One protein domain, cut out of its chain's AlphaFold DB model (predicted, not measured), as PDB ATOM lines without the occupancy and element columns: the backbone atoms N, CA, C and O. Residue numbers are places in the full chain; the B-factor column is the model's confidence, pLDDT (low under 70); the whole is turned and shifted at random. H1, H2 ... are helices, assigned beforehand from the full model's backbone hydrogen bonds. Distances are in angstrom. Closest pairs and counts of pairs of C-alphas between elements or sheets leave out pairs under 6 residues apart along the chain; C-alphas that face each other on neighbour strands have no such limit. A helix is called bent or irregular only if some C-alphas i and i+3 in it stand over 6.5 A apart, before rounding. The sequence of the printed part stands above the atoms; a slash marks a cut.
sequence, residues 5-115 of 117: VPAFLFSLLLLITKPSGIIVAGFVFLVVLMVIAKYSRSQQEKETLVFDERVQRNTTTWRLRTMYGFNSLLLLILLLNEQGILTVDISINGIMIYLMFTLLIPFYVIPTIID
ATOM      1  N   VAL A   5      34.802 -28.134  34.103       73.31
ATOM      2  CA  VAL A   5      34.606 -27.090  35.110       73.31
ATOM      3  C   VAL A   5      33.649 -27.524  36.232       73.31
ATOM      4  O   VAL A   5      34.004 -27.310  37.388       73.31
ATOM      5  N   PRO A   6      32.509 -28.200  35.971       72.31
ATOM      6  CA  PRO A   6      31.646 -28.695  37.044       72.31
ATOM      7  C   PRO A   6      32.350 -29.690  37.981       72.31
ATOM      8  O   PRO A   6      32.247 -29.566  39.200       72.31
ATOM      9  N   ALA A   7      33.115 -30.637  37.426       74.88
ATOM     10  CA  ALA A   7      33.889 -31.597  38.216       74.88
ATOM     11  C   ALA A   7      35.000 -30.916  39.036       74.88
ATOM     12  O   ALA A   7      35.211 -31.259  40.201       74.88
ATOM     13  N   PHE A   8      35.678 -29.920  38.458       80.38
ATOM     14  CA  PHE A   8      36.700 -29.134  39.149       80.38
ATOM     15  C   PHE A   8      36.111 -28.307  40.299       80.38
ATOM     16  O   PHE A   8      36.622 -28.359  41.416       80.38
ATOM     17  N   LEU A   9      35.006 -27.596  40.055       75.50
ATOM     18  CA  LEU A   9      34.309 -26.800  41.067       75.50
ATOM     19  C   LEU A   9      33.810 -27.664  42.226       75.50
ATOM     20  O   LEU A   9      33.980 -27.299  43.388       75.50
ATOM     21  N   PHE A  10      33.244 -28.831  41.915       78.69
ATOM     22  CA  PHE A  10      32.812 -29.772  42.938       78.69
ATOM     23  C   PHE A  10      33.997 -30.309  43.760       78.69
ATOM     24  O   PHE A  10      33.926 -30.366  44.985       78.69
ATOM     25  N   SER A  11      35.125 -30.620  43.111       81.00
ATOM     26  CA  SER A  11      36.350 -31.059  43.798       81.00
ATOM     27  C   SER A  11      36.910 -29.983  44.735       81.00
ATOM     28  O   SER A  11      37.321 -30.284  45.853       81.00
ATOM     29  N   LEU A  12      36.892 -28.719  44.305       81.06
ATOM     30  CA  LEU A  12      37.320 -27.583  45.122       81.06
ATOM     31  C   LEU A  12      36.414 -27.413  46.351       81.06
ATOM     32  O   LEU A  12      36.908 -27.152  47.449       81.06
ATOM     33  N   LEU A  13      35.107 -27.641  46.196       76.94
ATOM     34  CA  LEU A  13      34.160 -27.600  47.306       76.94
ATOM     35  C   LEU A  13      34.463 -28.677  48.363       76.94
ATOM     36  O   LEU A  13      34.473 -28.361  49.554       76.94
ATOM     37  N   LEU A  14      34.746 -29.917  47.939       82.00
ATOM     38  CA  LEU A  14      35.085 -31.030  48.842       82.00
ATOM     39  C   LEU A  14      36.286 -30.707  49.743       82.00
ATOM     40  O   LEU A  14      36.296 -31.087  50.913       82.00
ATOM     41  N   LEU A  15      37.286 -29.996  49.215       79.69
ATOM     42  CA  LEU A  15      38.486 -29.625  49.970       79.69
ATOM     43  C   LEU A  15      38.203 -28.594  51.067       79.69
ATOM     44  O   LEU A  15      38.817 -28.650  52.132       79.69
ATOM     45  N   ILE A  16      37.290 -27.659  50.807       76.94
ATOM     46  CA  ILE A  16      37.036 -26.518  51.694       76.94
ATOM     47  C   ILE A  16      36.071 -26.896  52.816       76.94
ATOM     48  O   ILE A  16      36.359 -26.663  53.983       76.94
ATOM     49  N   THR A  17      34.959 -27.529  52.459       73.94
ATOM     50  CA  THR A  17      33.857 -27.850  53.389       73.94
ATOM     51  C   THR A  17      34.064 -29.156  54.160       73.94
ATOM     52  O   THR A  17      33.297 -29.445  55.072       73.94
ATOM     53  N   LYS A  18      35.072 -29.968  53.795       76.06
ATOM     54  CA  LYS A  18      35.409 -31.259  54.434       76.06
ATOM     55  C   LYS A  18      34.163 -32.098  54.788       76.06
ATOM     56  O   LYS A  18      33.935 -32.409  55.960       76.06
ATOM     57  N   PRO A  19      33.332 -32.452  53.794       76.88
ATOM     58  CA  PRO A  19      32.067 -33.130  54.039       76.88
ATOM     59  C   PRO A  19      32.272 -34.552  54.575       76.88
ATOM     60  O   PRO A  19      33.376 -35.100  54.574       76.88
ATOM     61  N   SER A  20      31.173 -35.180  54.998       83.25
ATOM     62  CA  SER A  20      31.186 -36.566  55.483       83.25
ATOM     63  C   SER A  20      31.851 -37.543  54.497       83.25
ATOM     64  O   SER A  20      31.734 -37.406  53.276       83.25
ATOM     65  N   GLY A  21      32.498 -38.590  55.026       81.75
ATOM     66  CA  GLY A  21      33.203 -39.590  54.211       81.75
ATOM     67  C   GLY A  21      32.320 -40.298  53.174       81.75
ATOM     68  O   GLY A  21      32.815 -40.709  52.130       81.75
ATOM     69  N   ILE A  22      31.005 -40.370  53.411       82.06
ATOM     70  CA  ILE A  22      30.022 -40.932  52.470       82.06
ATOM     71  C   ILE A  22      29.923 -40.076  51.200       82.06
ATOM     72  O   ILE A  22      29.871 -40.619  50.099       82.06
ATOM     73  N   ILE A  23      29.933 -38.746  51.333       81.69
ATOM     74  CA  ILE A  23      29.866 -37.819  50.191       81.69
ATOM     75  C   ILE A  23      31.141 -37.931  49.355       81.69
ATOM     76  O   ILE A  23      31.077 -38.015  48.129       81.69
ATOM     77  N   VAL A  24      32.297 -38.007  50.018       82.75
ATOM     78  CA  VAL A  24      33.586 -38.209  49.346       82.75
ATOM     79  C   VAL A  24      33.604 -39.550  48.608       82.75
ATOM     80  O   VAL A  24      33.944 -39.588  47.426       82.75
ATOM     81  N   ALA A  25      33.175 -40.636  49.257       83.19
ATOM     82  CA  ALA A  25      33.091 -41.956  48.635       83.19
ATOM     83  C   ALA A  25      32.137 -41.972  47.429       83.19
ATOM     84  O   ALA A  25      32.482 -42.517  46.380       83.19
ATOM     85  N   GLY A  26      30.971 -41.325  47.540       82.25
ATOM     86  CA  GLY A  26      30.011 -41.196  46.441       82.25
ATOM     87  C   GLY A  26      30.566 -40.402  45.254       82.25
ATOM     88  O   GLY A  26      30.358 -40.784  44.102       82.25
ATOM     89  N   PHE A  27      31.315 -39.328  45.513       82.38
ATOM     90  CA  PHE A  27      31.988 -38.571  44.460       82.38
ATOM     91  C   PHE A  27      33.068 -39.399  43.760       82.38
ATOM     92  O   PHE A  27      33.075 -39.476  42.531       82.38
ATOM     93  N   VAL A  28      33.935 -40.070  44.525       84.19
ATOM     94  CA  VAL A  28      34.969 -40.959  43.973       84.19
ATOM     95  C   VAL A  28      34.333 -42.053  43.118       84.19
ATOM     96  O   VAL A  28      34.793 -42.297  42.006       84.19
ATOM     97  N   PHE A  29      33.238 -42.657  43.582       85.12
ATOM     98  CA  PHE A  29      32.493 -43.658  42.823       85.12
ATOM     99  C   PHE A  29      31.997 -43.120  41.470       85.12
ATOM    100  O   PHE A  29      32.220 -43.754  40.438       85.12
ATOM    101  N   LEU A  30      31.394 -41.925  41.442       79.00
ATOM    102  CA  LEU A  30      30.957 -41.288  40.195       79.00
ATOM    103  C   LEU A  30      32.123 -40.988  39.247       79.00
ATOM    104  O   LEU A  30      32.005 -41.218  38.044       79.00
ATOM    105  N   VAL A  31      33.252 -40.506  39.770       81.94
ATOM    106  CA  VAL A  31      34.450 -40.236  38.960       81.94
ATOM    107  C   VAL A  31      35.002 -41.530  38.363       81.94
ATOM    108  O   VAL A  31      35.300 -41.565  37.171       81.94
ATOM    109  N   VAL A  32      35.088 -42.606  39.148       83.06
ATOM    110  CA  VAL A  32      35.537 -43.920  38.662       83.06
ATOM    111  C   VAL A  32      34.620 -44.430  37.551       83.06
ATOM    112  O   VAL A  32      35.121 -44.846  36.508       83.06
ATOM    113  N   LEU A  33      33.298 -44.327  37.715       79.94
ATOM    114  CA  LEU A  33      32.346 -44.691  36.660       79.94
ATOM    115  C   LEU A  33      32.558 -43.875  35.380       79.94
ATOM    116  O   LEU A  33      32.563 -44.448  34.292       79.94
ATOM    117  N   MET A  34      32.780 -42.563  35.494       74.62
ATOM    118  CA  MET A  34      33.071 -41.714  34.332       74.62
ATOM    119  C   MET A  34      34.379 -42.110  33.643       74.62
ATOM    120  O   MET A  34      34.433 -42.148  32.416       74.62
ATOM    121  N   VAL A  35      35.430 -42.418  34.409       80.12
ATOM    122  CA  VAL A  35      36.726 -42.847  33.861       80.12
ATOM    123  C   VAL A  35      36.594 -44.192  33.152       80.12
ATOM    124  O   VAL A  35      37.078 -44.324  32.030       80.12
ATOM    125  N   ILE A  36      35.903 -45.163  33.757       80.38
ATOM    126  CA  ILE A  36      35.647 -46.476  33.148       80.38
ATOM    127  C   ILE A  36      34.833 -46.314  31.865       80.38
ATOM    128  O   ILE A  36      35.205 -46.869  30.832       80.38
ATOM    129  N   ALA A  37      33.762 -45.521  31.895       72.25
ATOM    130  CA  ALA A  37      32.942 -45.279  30.718       72.25
ATOM    131  C   ALA A  37      33.728 -44.583  29.599       72.25
ATOM    132  O   ALA A  37      33.655 -44.996  28.441       72.25
ATOM    133  N   LYS A  38      34.542 -43.578  29.943       71.50
ATOM    134  CA  LYS A  38      35.440 -42.908  28.995       71.50
ATOM    135  C   LYS A  38      36.462 -43.882  28.411       71.50
ATOM    136  O   LYS A  38      36.693 -43.858  27.207       71.50
ATOM    137  N   TYR A  39      37.059 -44.741  29.235       76.56
ATOM    138  CA  TYR A  39      38.044 -45.726  28.793       76.56
ATOM    139  C   TYR A  39      37.422 -46.768  27.859       76.56
ATOM    140  O   TYR A  39      37.959 -47.012  26.779       76.56
ATOM    141  N   SER A  40      36.253 -47.305  28.219       73.12
ATOM    142  CA  SER A  40      35.494 -48.245  27.385       73.12
ATOM    143  C   SER A  40      35.196 -47.665  26.000       73.12
ATOM    144  O   SER A  40      35.325 -48.363  25.002       73.12
ATOM    145  N   ARG A  41      34.846 -46.377  25.932       66.94
ATOM    146  CA  ARG A  41      34.526 -45.674  24.680       66.94
ATOM    147  C   ARG A  41      35.746 -45.207  23.907       66.94
ATOM    148  O   ARG A  41      35.675 -45.076  22.697       66.94
ATOM    149  N   SER A  42      36.877 -44.979  24.574       66.94
ATOM    150  CA  SER A  42      38.128 -44.606  23.896       66.94
ATOM    151  C   SER A  42      38.626 -45.687  22.934       66.94
ATOM    152  O   SER A  42      39.387 -45.389  22.021       66.94
ATOM    153  N   GLN A  43      38.155 -46.929  23.092       68.94
ATOM    154  CA  GLN A  43      38.400 -48.004  22.132       68.94
ATOM    155  C   GLN A  43      37.538 -47.891  20.859       68.94
ATOM    156  O   GLN A  43      37.737 -48.647  19.912       68.94
ATOM    157  N   GLN A  44      36.600 -46.942  20.812       65.56
ATOM    158  CA  GLN A  44      35.700 -46.670  19.698       65.56
ATOM    159  C   GLN A  44      35.764 -45.174  19.334       65.56
ATOM    160  O   GLN A  44      34.958 -44.370  19.796       65.56
ATOM    161  N   GLU A  45      36.717 -44.788  18.475       63.31
ATOM    162  CA  GLU A  45      37.009 -43.381  18.112       63.31
ATOM    163  C   GLU A  45      35.767 -42.528  17.787       63.31
ATOM    164  O   GLU A  45      35.694 -41.357  18.173       63.31
ATOM    165  N   LYS A  46      34.761 -43.114  17.122       64.88
ATOM    166  CA  LYS A  46      33.510 -42.427  16.763       64.88
ATOM    167  C   LYS A  46      32.647 -42.073  17.979       64.88
ATOM    168  O   LYS A  46      32.037 -41.009  17.982       64.88
ATOM    169  N   GLU A  47      32.603 -42.915  19.009       63.75
ATOM    170  CA  GLU A  47      31.790 -42.663  20.207       63.75
ATOM    171  C   GLU A  47      32.385 -41.565  21.092       63.75
ATOM    172  O   GLU A  47      31.652 -40.773  21.685       63.75
ATOM    173  N   THR A  48      33.716 -41.465  21.146       63.97
ATOM    174  CA  THR A  48      34.412 -40.404  21.889       63.97
ATOM    175  C   THR A  48      34.072 -39.007  21.377       63.97
ATOM    176  O   THR A  48      33.757 -38.127  22.179       63.97
ATOM    177  N   LEU A  49      34.067 -38.808  20.054       66.50
ATOM    178  CA  LEU A  49      33.704 -37.522  19.445       66.50
ATOM    179  C   LEU A  49      32.252 -37.142  19.758       66.50
ATOM    180  O   LEU A  49      31.964 -36.008  20.136       66.50
ATOM    181  N   VAL A  50      31.342 -38.113  19.674       68.81
ATOM    182  CA  VAL A  50      29.915 -37.902  19.940       68.81
ATOM    183  C   VAL A  50      29.659 -37.585  21.418       68.81
ATOM    184  O   VAL A  50      28.822 -36.737  21.732       68.81
ATOM    185  N   PHE A  51      30.383 -38.214  22.345       71.06
ATOM    186  CA  PHE A  51      30.296 -37.883  23.769       71.06
ATOM    187  C   PHE A  51      30.720 -36.437  24.043       71.06
ATOM    188  O   PHE A  51      29.970 -35.693  24.679       71.06
ATOM    189  N   ASP A  52      31.877 -36.015  23.531       70.81
ATOM    190  CA  ASP A  52      32.373 -34.652  23.734       70.81
ATOM    191  C   ASP A  52      31.413 -33.609  23.140       70.81
ATOM    192  O   ASP A  52      31.121 -32.599  23.790       70.81
ATOM    193  N   GLU A  53      30.822 -33.885  21.972       73.75
ATOM    194  CA  GLU A  53      29.772 -33.046  21.387       73.75
ATOM    195  C   GLU A  53      28.502 -32.989  22.247       73.75
ATOM    196  O   GLU A  53      27.913 -31.915  22.394       73.75
ATOM    197  N   ARG A  54      28.070 -34.108  22.847       73.69
ATOM    198  CA  ARG A  54      26.905 -34.143  23.753       73.69
ATOM    199  C   ARG A  54      27.171 -33.361  25.034       73.69
ATOM    200  O   ARG A  54      26.323 -32.567  25.438       73.69
ATOM    201  N   VAL A  55      28.337 -33.530  25.657       70.19
ATOM    202  CA  VAL A  55      28.700 -32.765  26.862       70.19
ATOM    203  C   VAL A  55      28.811 -31.281  26.527       70.19
ATOM    204  O   VAL A  55      28.300 -30.436  27.268       70.19
ATOM    205  N   GLN A  56      29.409 -30.942  25.385       71.75
ATOM    206  CA  GLN A  56      29.496 -29.561  24.928       71.75
ATOM    207  C   GLN A  56      28.110 -28.978  24.640       71.75
ATOM    208  O   GLN A  56      27.826 -27.874  25.102       71.75
ATOM    209  N   ARG A  57      27.219 -29.717  23.969       73.88
ATOM    210  CA  ARG A  57      25.826 -29.310  23.720       73.88
ATOM    211  C   ARG A  57      25.054 -29.115  25.022       73.88
ATOM    212  O   ARG A  57      24.357 -28.116  25.177       73.88
ATOM    213  N   ASN A  58      25.209 -30.017  25.984       69.56
ATOM    214  CA  ASN A  58      24.595 -29.883  27.302       69.56
ATOM    215  C   ASN A  58      25.141 -28.651  28.036       69.56
ATOM    216  O   ASN A  58      24.377 -27.898  28.630       69.56
ATOM    217  N   THR A  59      26.434 -28.364  27.908       65.69
ATOM    218  CA  THR A  59      27.062 -27.167  28.492       65.69
ATOM    219  C   THR A  59      26.591 -25.865  27.830       65.69
ATOM    220  O   THR A  59      26.459 -24.841  28.501       65.69
ATOM    221  N   THR A  60      26.311 -25.879  26.525       65.19
ATOM    222  CA  THR A  60      25.865 -24.694  25.772       65.19
ATOM    223  C   THR A  60      24.348 -24.503  25.775       65.19
ATOM    224  O   THR A  60      23.872 -23.406  25.476       65.19
ATOM    225  N   THR A  61      23.574 -25.523  26.160       74.44
ATOM    226  CA  THR A  61      22.111 -25.443  26.248       74.44
ATOM    227  C   THR A  61      21.697 -24.470  27.349       74.44
ATOM    228  O   THR A  61      22.087 -24.602  28.507       74.44
ATOM    229  N   TRP A  62      20.846 -23.503  27.002       60.44
ATOM    230  CA  TRP A  62      20.521 -22.355  27.856       60.44
ATOM    231  C   TRP A  62      19.979 -22.735  29.246       60.44
ATOM    232  O   TRP A  62      20.346 -22.106  30.234       60.44
ATOM    233  N   ARG A  63      19.175 -23.807  29.336       69.12
ATOM    234  CA  ARG A  63      18.614 -24.348  30.595       69.12
ATOM    235  C   ARG A  63      19.688 -24.920  31.524       69.12
ATOM    236  O   ARG A  63      19.683 -24.678  32.725       69.12
ATOM    237  N   LEU A  64      20.637 -25.653  30.953       70.06
ATOM    238  CA  LEU A  64      21.750 -26.243  31.692       70.06
ATOM    239  C   LEU A  64      22.790 -25.179  32.059       70.06
ATOM    240  O   LEU A  64      23.370 -25.232  33.137       70.06
ATOM    241  N   ARG A  65      22.952 -24.145  31.229       70.44
ATOM    242  CA  ARG A  65      23.796 -22.986  31.535       70.44
ATOM    243  C   ARG A  65      23.243 -22.137  32.685       70.44
ATOM    244  O   ARG A  65      24.021 -21.676  33.516       70.44
ATOM    245  N   THR A  66      21.924 -21.952  32.766       76.12
ATOM    246  CA  THR A  66      21.286 -21.274  33.913       76.12
ATOM    247  C   THR A  66      21.421 -22.105  35.182       76.12
ATOM    248  O   THR A  66      21.838 -21.576  36.207       76.12
ATOM    249  N   MET A  67      21.164 -23.411  35.105       78.62
ATOM    250  CA  MET A  67      21.382 -24.349  36.212       78.62
ATOM    251  C   MET A  67      22.837 -24.333  36.705       78.62
ATOM    252  O   MET A  67      23.086 -24.245  37.905       78.62
ATOM    253  N   TYR A  68      23.800 -24.316  35.784       75.25
ATOM    254  CA  TYR A  68      25.219 -24.150  36.093       75.25
ATOM    255  C   TYR A  68      25.516 -22.806  36.780       75.25
ATOM    256  O   TYR A  68      26.257 -22.768  37.762       75.25
ATOM    257  N   GLY A  69      24.920 -21.710  36.301       78.56
ATOM    258  CA  GLY A  69      25.042 -20.389  36.921       78.56
ATOM    259  C   GLY A  69      24.512 -20.359  38.356       78.56
ATOM    260  O   GLY A  69      25.217 -19.908  39.256       78.56
ATOM    261  N   PHE A  70      23.320 -20.909  38.593       82.31
ATOM    262  CA  PHE A  70      22.734 -20.996  39.935       82.31
ATOM    263  C   PHE A  70      23.530 -21.913  40.863       82.31
ATOM    264  O   PHE A  70      23.762 -21.552  42.011       82.31
ATOM    265  N   ASN A  71      24.022 -23.050  40.368       83.56
ATOM    266  CA  ASN A  71      24.894 -23.929  41.145       83.56
ATOM    267  C   ASN A  71      26.230 -23.257  41.488       83.56
ATOM    268  O   ASN A  71      26.714 -23.400  42.604       83.56
ATOM    269  N   SER A  72      26.800 -22.477  40.566       80.00
ATOM    270  CA  SER A  72      28.014 -21.691  40.829       80.00
ATOM    271  C   SER A  72      27.773 -20.604  41.880       80.00
ATOM    272  O   SER A  72      28.619 -20.377  42.741       80.00
ATOM    273  N   LEU A  73      26.606 -19.960  41.850       84.81
ATOM    274  CA  LEU A  73      26.206 -18.984  42.861       84.81
ATOM    275  C   LEU A  73      25.981 -19.649  44.229       84.81
ATOM    276  O   LEU A  73      26.413 -19.119  45.248       84.81
ATOM    277  N   LEU A  74      25.386 -20.844  44.248       84.19
ATOM    278  CA  LEU A  74      25.198 -21.648  45.456       84.19
ATOM    279  C   LEU A  74      26.532 -22.082  46.080       84.19
ATOM    280  O   LEU A  74      26.687 -22.025  47.298       84.19
ATOM    281  N   LEU A  75      27.513 -22.458  45.249       81.62
ATOM    282  CA  LEU A  75      28.886 -22.722  45.691       81.62
ATOM    283  C   LEU A  75      29.500 -21.491  46.364       81.62
ATOM    284  O   LEU A  75      30.125 -21.607  47.413       81.62
ATOM    285  N   LEU A  76      29.303 -20.309  45.781       82.88
ATOM    286  CA  LEU A  76      29.831 -19.059  46.320       82.88
ATOM    287  C   LEU A  76      29.190 -18.723  47.675       82.88
ATOM    288  O   LEU A  76      29.898 -18.370  48.613       82.88
ATOM    289  N   ILE A  77      27.876 -18.921  47.812       83.56
ATOM    290  CA  ILE A  77      27.166 -18.758  49.090       83.56
ATOM    291  C   ILE A  77      27.708 -19.727  50.146       83.56
ATOM    292  O   ILE A  77      27.980 -19.299  51.264       83.56
ATOM    293  N   LEU A  78      27.915 -21.002  49.800       81.19
ATOM    294  CA  LEU A  78      28.508 -21.984  50.715       81.19
ATOM    295  C   LEU A  78      29.909 -21.571  51.177       81.19
ATOM    296  O   LEU A  78      30.212 -21.681  52.360       81.19
ATOM    297  N   LEU A  79      30.749 -21.069  50.269       79.88
ATOM    298  CA  LEU A  79      32.095 -20.601  50.609       79.88
ATOM    299  C   LEU A  79      32.067 -19.426  51.583       79.88
ATOM    300  O   LEU A  79      32.826 -19.405  52.549       79.88
ATOM    301  N   LEU A  80      31.185 -18.458  51.343       83.94
ATOM    302  CA  LEU A  80      31.002 -17.325  52.246       83.94
ATOM    303  C   LEU A  80      30.431 -17.764  53.602       83.94
ATOM    304  O   LEU A  80      30.783 -17.175  54.622       83.94
ATOM    305  N   ASN A  81      29.582 -18.797  53.617       84.12
ATOM    306  CA  ASN A  81      29.029 -19.368  54.843       84.12
ATOM    307  C   ASN A  81      30.108 -20.058  55.689       84.12
ATOM    308  O   ASN A  81      30.228 -19.793  56.880       84.12
ATOM    309  N   GLU A  82      30.954 -20.877  55.060       80.31
ATOM    310  CA  GLU A  82      32.094 -21.531  55.724       80.31
ATOM    311  C   GLU A  82      33.119 -20.534  56.270       80.31
ATOM    312  O   GLU A  82      33.730 -20.763  57.311       80.31
ATOM    313  N   GLN A  83      33.311 -19.401  55.590       81.69
ATOM    314  CA  GLN A  83      34.194 -18.334  56.066       81.69
ATOM    315  C   GLN A  83      33.567 -17.473  57.175       81.69
ATOM    316  O   GLN A  83      34.220 -16.553  57.669       81.69
ATOM    317  N   GLY A  84      32.315 -17.737  57.565       81.12
ATOM    318  CA  GLY A  84      31.588 -16.966  58.575       81.12
ATOM    319  C   GLY A  84      31.167 -15.565  58.118       81.12
ATOM    320  O   GLY A  84      30.774 -14.749  58.947       81.12
ATOM    321  N   ILE A  85      31.251 -15.267  56.814       83.56
ATOM    322  CA  ILE A  85      30.809 -13.991  56.221       83.56
ATOM    323  C   ILE A  85      29.281 -13.961  56.126       83.56
ATOM    324  O   ILE A  85      28.644 -12.935  56.361       83.56
ATOM    325  N   LEU A  86      28.702 -15.104  55.773       79.44
ATOM    326  CA  LEU A  86      27.275 -15.374  55.832       79.44
ATOM    327  C   LEU A  86      27.043 -16.390  56.954       79.44
ATOM    328  O   LEU A  86      27.847 -17.290  57.152       79.44
ATOM    329  N   THR A  87      25.964 -16.234  57.711       74.75
ATOM    330  CA  THR A  87      25.557 -17.174  58.763       74.75
ATOM    331  C   THR A  87      24.172 -17.691  58.429       74.75
ATOM    332  O   THR A  87      23.163 -17.315  59.024       74.75
ATOM    333  N   VAL A  88      24.118 -18.523  57.395       77.75
ATOM    334  CA  VAL A  88      22.898 -19.203  56.978       77.75
ATOM    335  C   VAL A  88      22.946 -20.628  57.514       77.75
ATOM    336  O   VAL A  88      23.910 -21.361  57.279       77.75
ATOM    337  N   ASP A  89      21.894 -21.022  58.231       76.56
ATOM    338  CA  ASP A  89      21.729 -22.391  58.718       76.56
ATOM    339  C   ASP A  89      21.363 -23.306  57.545       76.56
ATOM    340  O   ASP A  89      20.203 -23.488  57.169       76.56
ATOM    341  N   ILE A  90      22.403 -23.789  56.876       74.38
ATOM    342  CA  ILE A  90      22.309 -24.602  55.677       74.38
ATOM    343  C   ILE A  90      22.996 -25.932  55.949       74.38
ATOM    344  O   ILE A  90      24.177 -25.989  56.290       74.38
ATOM    345  N   SER A  91      22.283 -27.028  55.681       82.44
ATOM    346  CA  SER A  91      22.890 -28.357  55.665       82.44
ATOM    347  C   SER A  91      23.884 -28.479  54.508       82.44
ATOM    348  O   SER A  91      23.501 -28.726  53.360       82.44
ATOM    349  N   ILE A  92      25.174 -28.353  54.818       78.50
ATOM    350  CA  ILE A  92      26.286 -28.521  53.867       78.50
ATOM    351  C   ILE A  92      26.190 -29.877  53.159       78.50
ATOM    352  O   ILE A  92      26.348 -29.959  51.944       78.50
ATOM    353  N   ASN A  93      25.850 -30.936  53.903       80.88
ATOM    354  CA  ASN A  93      25.662 -32.278  53.351       80.88
ATOM    355  C   ASN A  93      24.502 -32.330  52.344       80.88
ATOM    356  O   ASN A  93      24.634 -32.946  51.287       80.88
ATOM    357  N   GLY A  94      23.383 -31.663  52.640       81.69
ATOM    358  CA  GLY A  94      22.246 -31.578  51.724       81.69
ATOM    359  C   GLY A  94      22.598 -30.846  50.428       81.69
ATOM    360  O   GLY A  94      22.291 -31.338  49.340       81.69
ATOM    361  N   ILE A  95      23.309 -29.717  50.525       83.56
ATOM    362  CA  ILE A  95      23.737 -28.970  49.333       83.56
ATOM    363  C   ILE A  95      24.784 -29.737  48.531       83.56
ATOM    364  O   ILE A  95      24.714 -29.758  47.306       83.56
ATOM    365  N   MET A  96      25.726 -30.405  49.190       80.56
ATOM    366  CA  MET A  96      26.701 -31.279  48.535       80.56
ATOM    367  C   MET A  96      26.022 -32.334  47.666       80.56
ATOM    368  O   MET A  96      26.353 -32.481  46.490       80.56
ATOM    369  N   ILE A  97      25.036 -33.032  48.229       83.25
ATOM    370  CA  ILE A  97      24.259 -34.036  47.504       83.25
ATOM    371  C   ILE A  97      23.525 -33.375  46.333       83.25
ATOM    372  O   ILE A  97      23.646 -33.832  45.197       83.25
ATOM    373  N   TYR A  98      22.829 -32.263  46.575       85.31
ATOM    374  CA  TYR A  98      22.148 -31.507  45.524       85.31
ATOM    375  C   TYR A  98      23.099 -31.125  44.376       85.31
ATOM    376  O   TYR A  98      22.778 -31.332  43.204       85.31
ATOM    377  N   LEU A  99      24.294 -30.630  44.691       81.69
ATOM    378  CA  LEU A  99      25.310 -30.265  43.709       81.69
ATOM    379  C   LEU A  99      25.847 -31.488  42.958       81.69
ATOM    380  O   LEU A  99      26.054 -31.384  41.753       81.69
ATOM    381  N   MET A 100      25.994 -32.660  43.587       79.81
ATOM    382  CA  MET A 100      26.331 -33.893  42.855       79.81
ATOM    383  C   MET A 100      25.268 -34.221  41.804       79.81
ATOM    384  O   MET A 100      25.595 -34.433  40.634       79.81
ATOM    385  N   PHE A 101      23.991 -34.221  42.191       82.44
ATOM    386  CA  PHE A 101      22.899 -34.544  41.271       82.44
ATOM    387  C   PHE A 101      22.762 -33.515  40.143       82.44
ATOM    388  O   PHE A 101      22.408 -33.871  39.022       82.44
ATOM    389  N   THR A 102      23.070 -32.248  40.409       81.81
ATOM    390  CA  THR A 102      22.817 -31.156  39.461       81.81
ATOM    391  C   THR A 102      24.037 -30.744  38.628       81.81
ATOM    392  O   THR A 102      23.871 -30.295  37.495       81.81
ATOM    393  N   LEU A 103      25.267 -30.927  39.116       75.44
ATOM    394  CA  LEU A 103      26.496 -30.627  38.365       75.44
ATOM    395  C   LEU A 103      27.117 -31.854  37.692       75.44
ATOM    396  O   LEU A 103      27.766 -31.689  36.661       75.44
ATOM    397  N   LEU A 104      26.944 -33.065  38.234       74.44
ATOM    398  CA  LEU A 104      27.618 -34.253  37.691       74.44
ATOM    399  C   LEU A 104      26.712 -35.085  36.784       74.44
ATOM    400  O   LEU A 104      27.117 -35.490  35.694       74.44
ATOM    401  N   ILE A 105      25.470 -35.328  37.193       75.56
ATOM    402  CA  ILE A 105      24.592 -36.248  36.460       75.56
ATOM    403  C   ILE A 105      24.208 -35.727  35.068       75.56
ATOM    404  O   ILE A 105      24.498 -36.416  34.089       75.56
ATOM    405  N   PRO A 106      23.620 -34.528  34.907       72.44
ATOM    406  CA  PRO A 106      23.175 -34.065  33.592       72.44
ATOM    407  C   PRO A 106      24.320 -33.760  32.616       72.44
ATOM    408  O   PRO A 106      24.133 -33.835  31.399       72.44
ATOM    409  N   PHE A 107      25.506 -33.441  33.135       70.88
ATOM    410  CA  PHE A 107      26.663 -33.079  32.318       70.88
ATOM    411  C   PHE A 107      27.555 -34.264  31.962       70.88
ATOM    412  O   PHE A 107      28.150 -34.235  30.892       70.88
ATOM    413  N   TYR A 108      27.627 -35.303  32.798       71.06
ATOM    414  CA  TYR A 108      28.531 -36.431  32.551       71.06
ATOM    415  C   TYR A 108      27.829 -37.781  32.549       71.06
ATOM    416  O   TYR A 108      28.103 -38.594  31.675       71.06
ATOM    417  N   VAL A 109      26.901 -38.036  33.471       73.12
ATOM    418  CA  VAL A 109      26.237 -39.347  33.564       73.12
ATOM    419  C   VAL A 109      25.214 -39.530  32.441       73.12
ATOM    420  O   VAL A 109      25.234 -40.551  31.764       73.12
ATOM    421  N   ILE A 110      24.364 -38.536  32.174       71.81
ATOM    422  CA  ILE A 110      23.348 -38.620  31.112       71.81
ATOM    423  C   ILE A 110      23.988 -38.828  29.725       71.81
ATOM    424  O   ILE A 110      23.606 -39.783  29.047       71.81
ATOM    425  N   PRO A 111      24.997 -38.038  29.299       68.31
ATOM    426  CA  PRO A 111      25.695 -38.289  28.035       68.31
ATOM    427  C   PRO A 111      26.381 -39.660  27.965       68.31
ATOM    428  O   PRO A 111      26.584 -40.173  26.871       68.31
ATOM    429  N   THR A 112      26.709 -40.250  29.118       68.62
ATOM    430  CA  THR A 112      27.319 -41.584  29.233       68.62
ATOM    431  C   THR A 112      26.303 -42.732  29.137       68.62
ATOM    432  O   THR A 112      26.671 -43.856  28.816       68.62
ATOM    433  N   ILE A 113      25.022 -42.505  29.427       65.31
ATOM    434  CA  ILE A 113      24.007 -43.578  29.417       65.31
ATOM    435  C   ILE A 113      23.248 -43.623  28.089       65.31
ATOM    436  O   ILE A 113      22.852 -44.697  27.644       65.31
ATOM    437  N   ILE A 114      23.061 -42.475  27.434       63.03
ATOM    438  CA  ILE A 114      22.195 -42.353  26.249       63.03
ATOM    439  C   ILE A 114      22.670 -43.186  25.039       63.03
ATOM    440  O   ILE A 114      21.885 -43.400  24.131       63.03
ATOM    441  N   ASP A 115      23.887 -43.735  25.020       49.66
ATOM    442  CA  ASP A 115      24.308 -44.639  23.931       49.66
ATOM    443  C   ASP A 115      23.622 -46.022  23.952       49.66
ATOM    444  O   ASP A 115      23.802 -46.798  23.020       49.66
TER     445      ASP A 115
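This is residues 5 to 115 of the 117 residues of an uncharacterized protein of Enterococcus aquimarinus (UniProt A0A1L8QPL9). Four lengthwise helices, H1, H2, H4 and H5, make a flat up-and-down bundle, each running against the one before it in the bundle, with the kinked H5 packed on the other three. H2 and H4 lie apart on two sides with H1 and H5 between them, while H3 slants across one end from the last residues of H2 to the first of H4. The printed part has 111 residues with five named helices, H1 to H5 in order, and no named strand; the class is all helix. It is only just compact, close to loose, with a radius of gyration of the C-alphas of 15.4 A and spans of 49 by 32 by 17 A.

H1, residues 5 to 17, begins at C-alpha 5 (34.606, -27.090, 35.110) and is 18.3 A long. H2, residues 21 to 42, measures 31.1 A from first to last C-alpha. H3, residues 45 to 60, measures 23.1 A. H4 is residues 62 to 82, 30.2 A, beginning at C-alpha 62 (20.521, -22.355, 27.856). H5, residues 92 to 115, is the longest at 34.1 A and ends at C-alpha 115 (24.308, -44.639, 23.931). It has a kink of 46 degrees near residue 106 and is irregular, but only just: C-alphas 112 and 115 are 6.8 A apart.

H5 is the hub and touches the other four helices. H1 touches it at a shallow tilt of 24 degrees, opposite ways; their closest C-alphas, of Pro 6 and Leu 103, are 5.7 A apart. H2 touches it at a shallow tilt of 14 degrees, the same way, closest at the C-alphas of Ala 37 and Thr 112, 6.9 A. H4 and H5 form a helical hairpin at a shallow tilt of 28 degrees; H5 touches H4 with residues 92 to 103 alone, and the closest C-alphas are those of Asn 71 and Leu 99, 6.8 A. Beyond the kink, residues 106 to 112 of H5 touch H3 at a steep tilt of 44 degrees, closest at the C-alphas of Val 55 and Phe 107, 5.8 A. H2 and H3 touch only at the corner, where the C-alphas of Ser 42 and Thr 48 are closest at 6.0 A. H1 and H3 are apart, and so are H2 and H4. Every O i to N i+4 pair is within hydrogen-bond range in H1, H2 and H4; the counts are 11 of 12 in H3 and 14 of 20 in H5.

The two C-alphas farthest apart, of Gln 44 and Thr 87, are 50.0 A from each other. The printed part has no cut. The links H1 to H2, H2 to H3 and H3 to H4 are tight, and the link H4 to H5, with 9 residues, is short. The mean pLDDT of the printed part is 76.1; it is under 70 at residues 41 to 50, 58 to 60, 62 to 63 and 111 to 115.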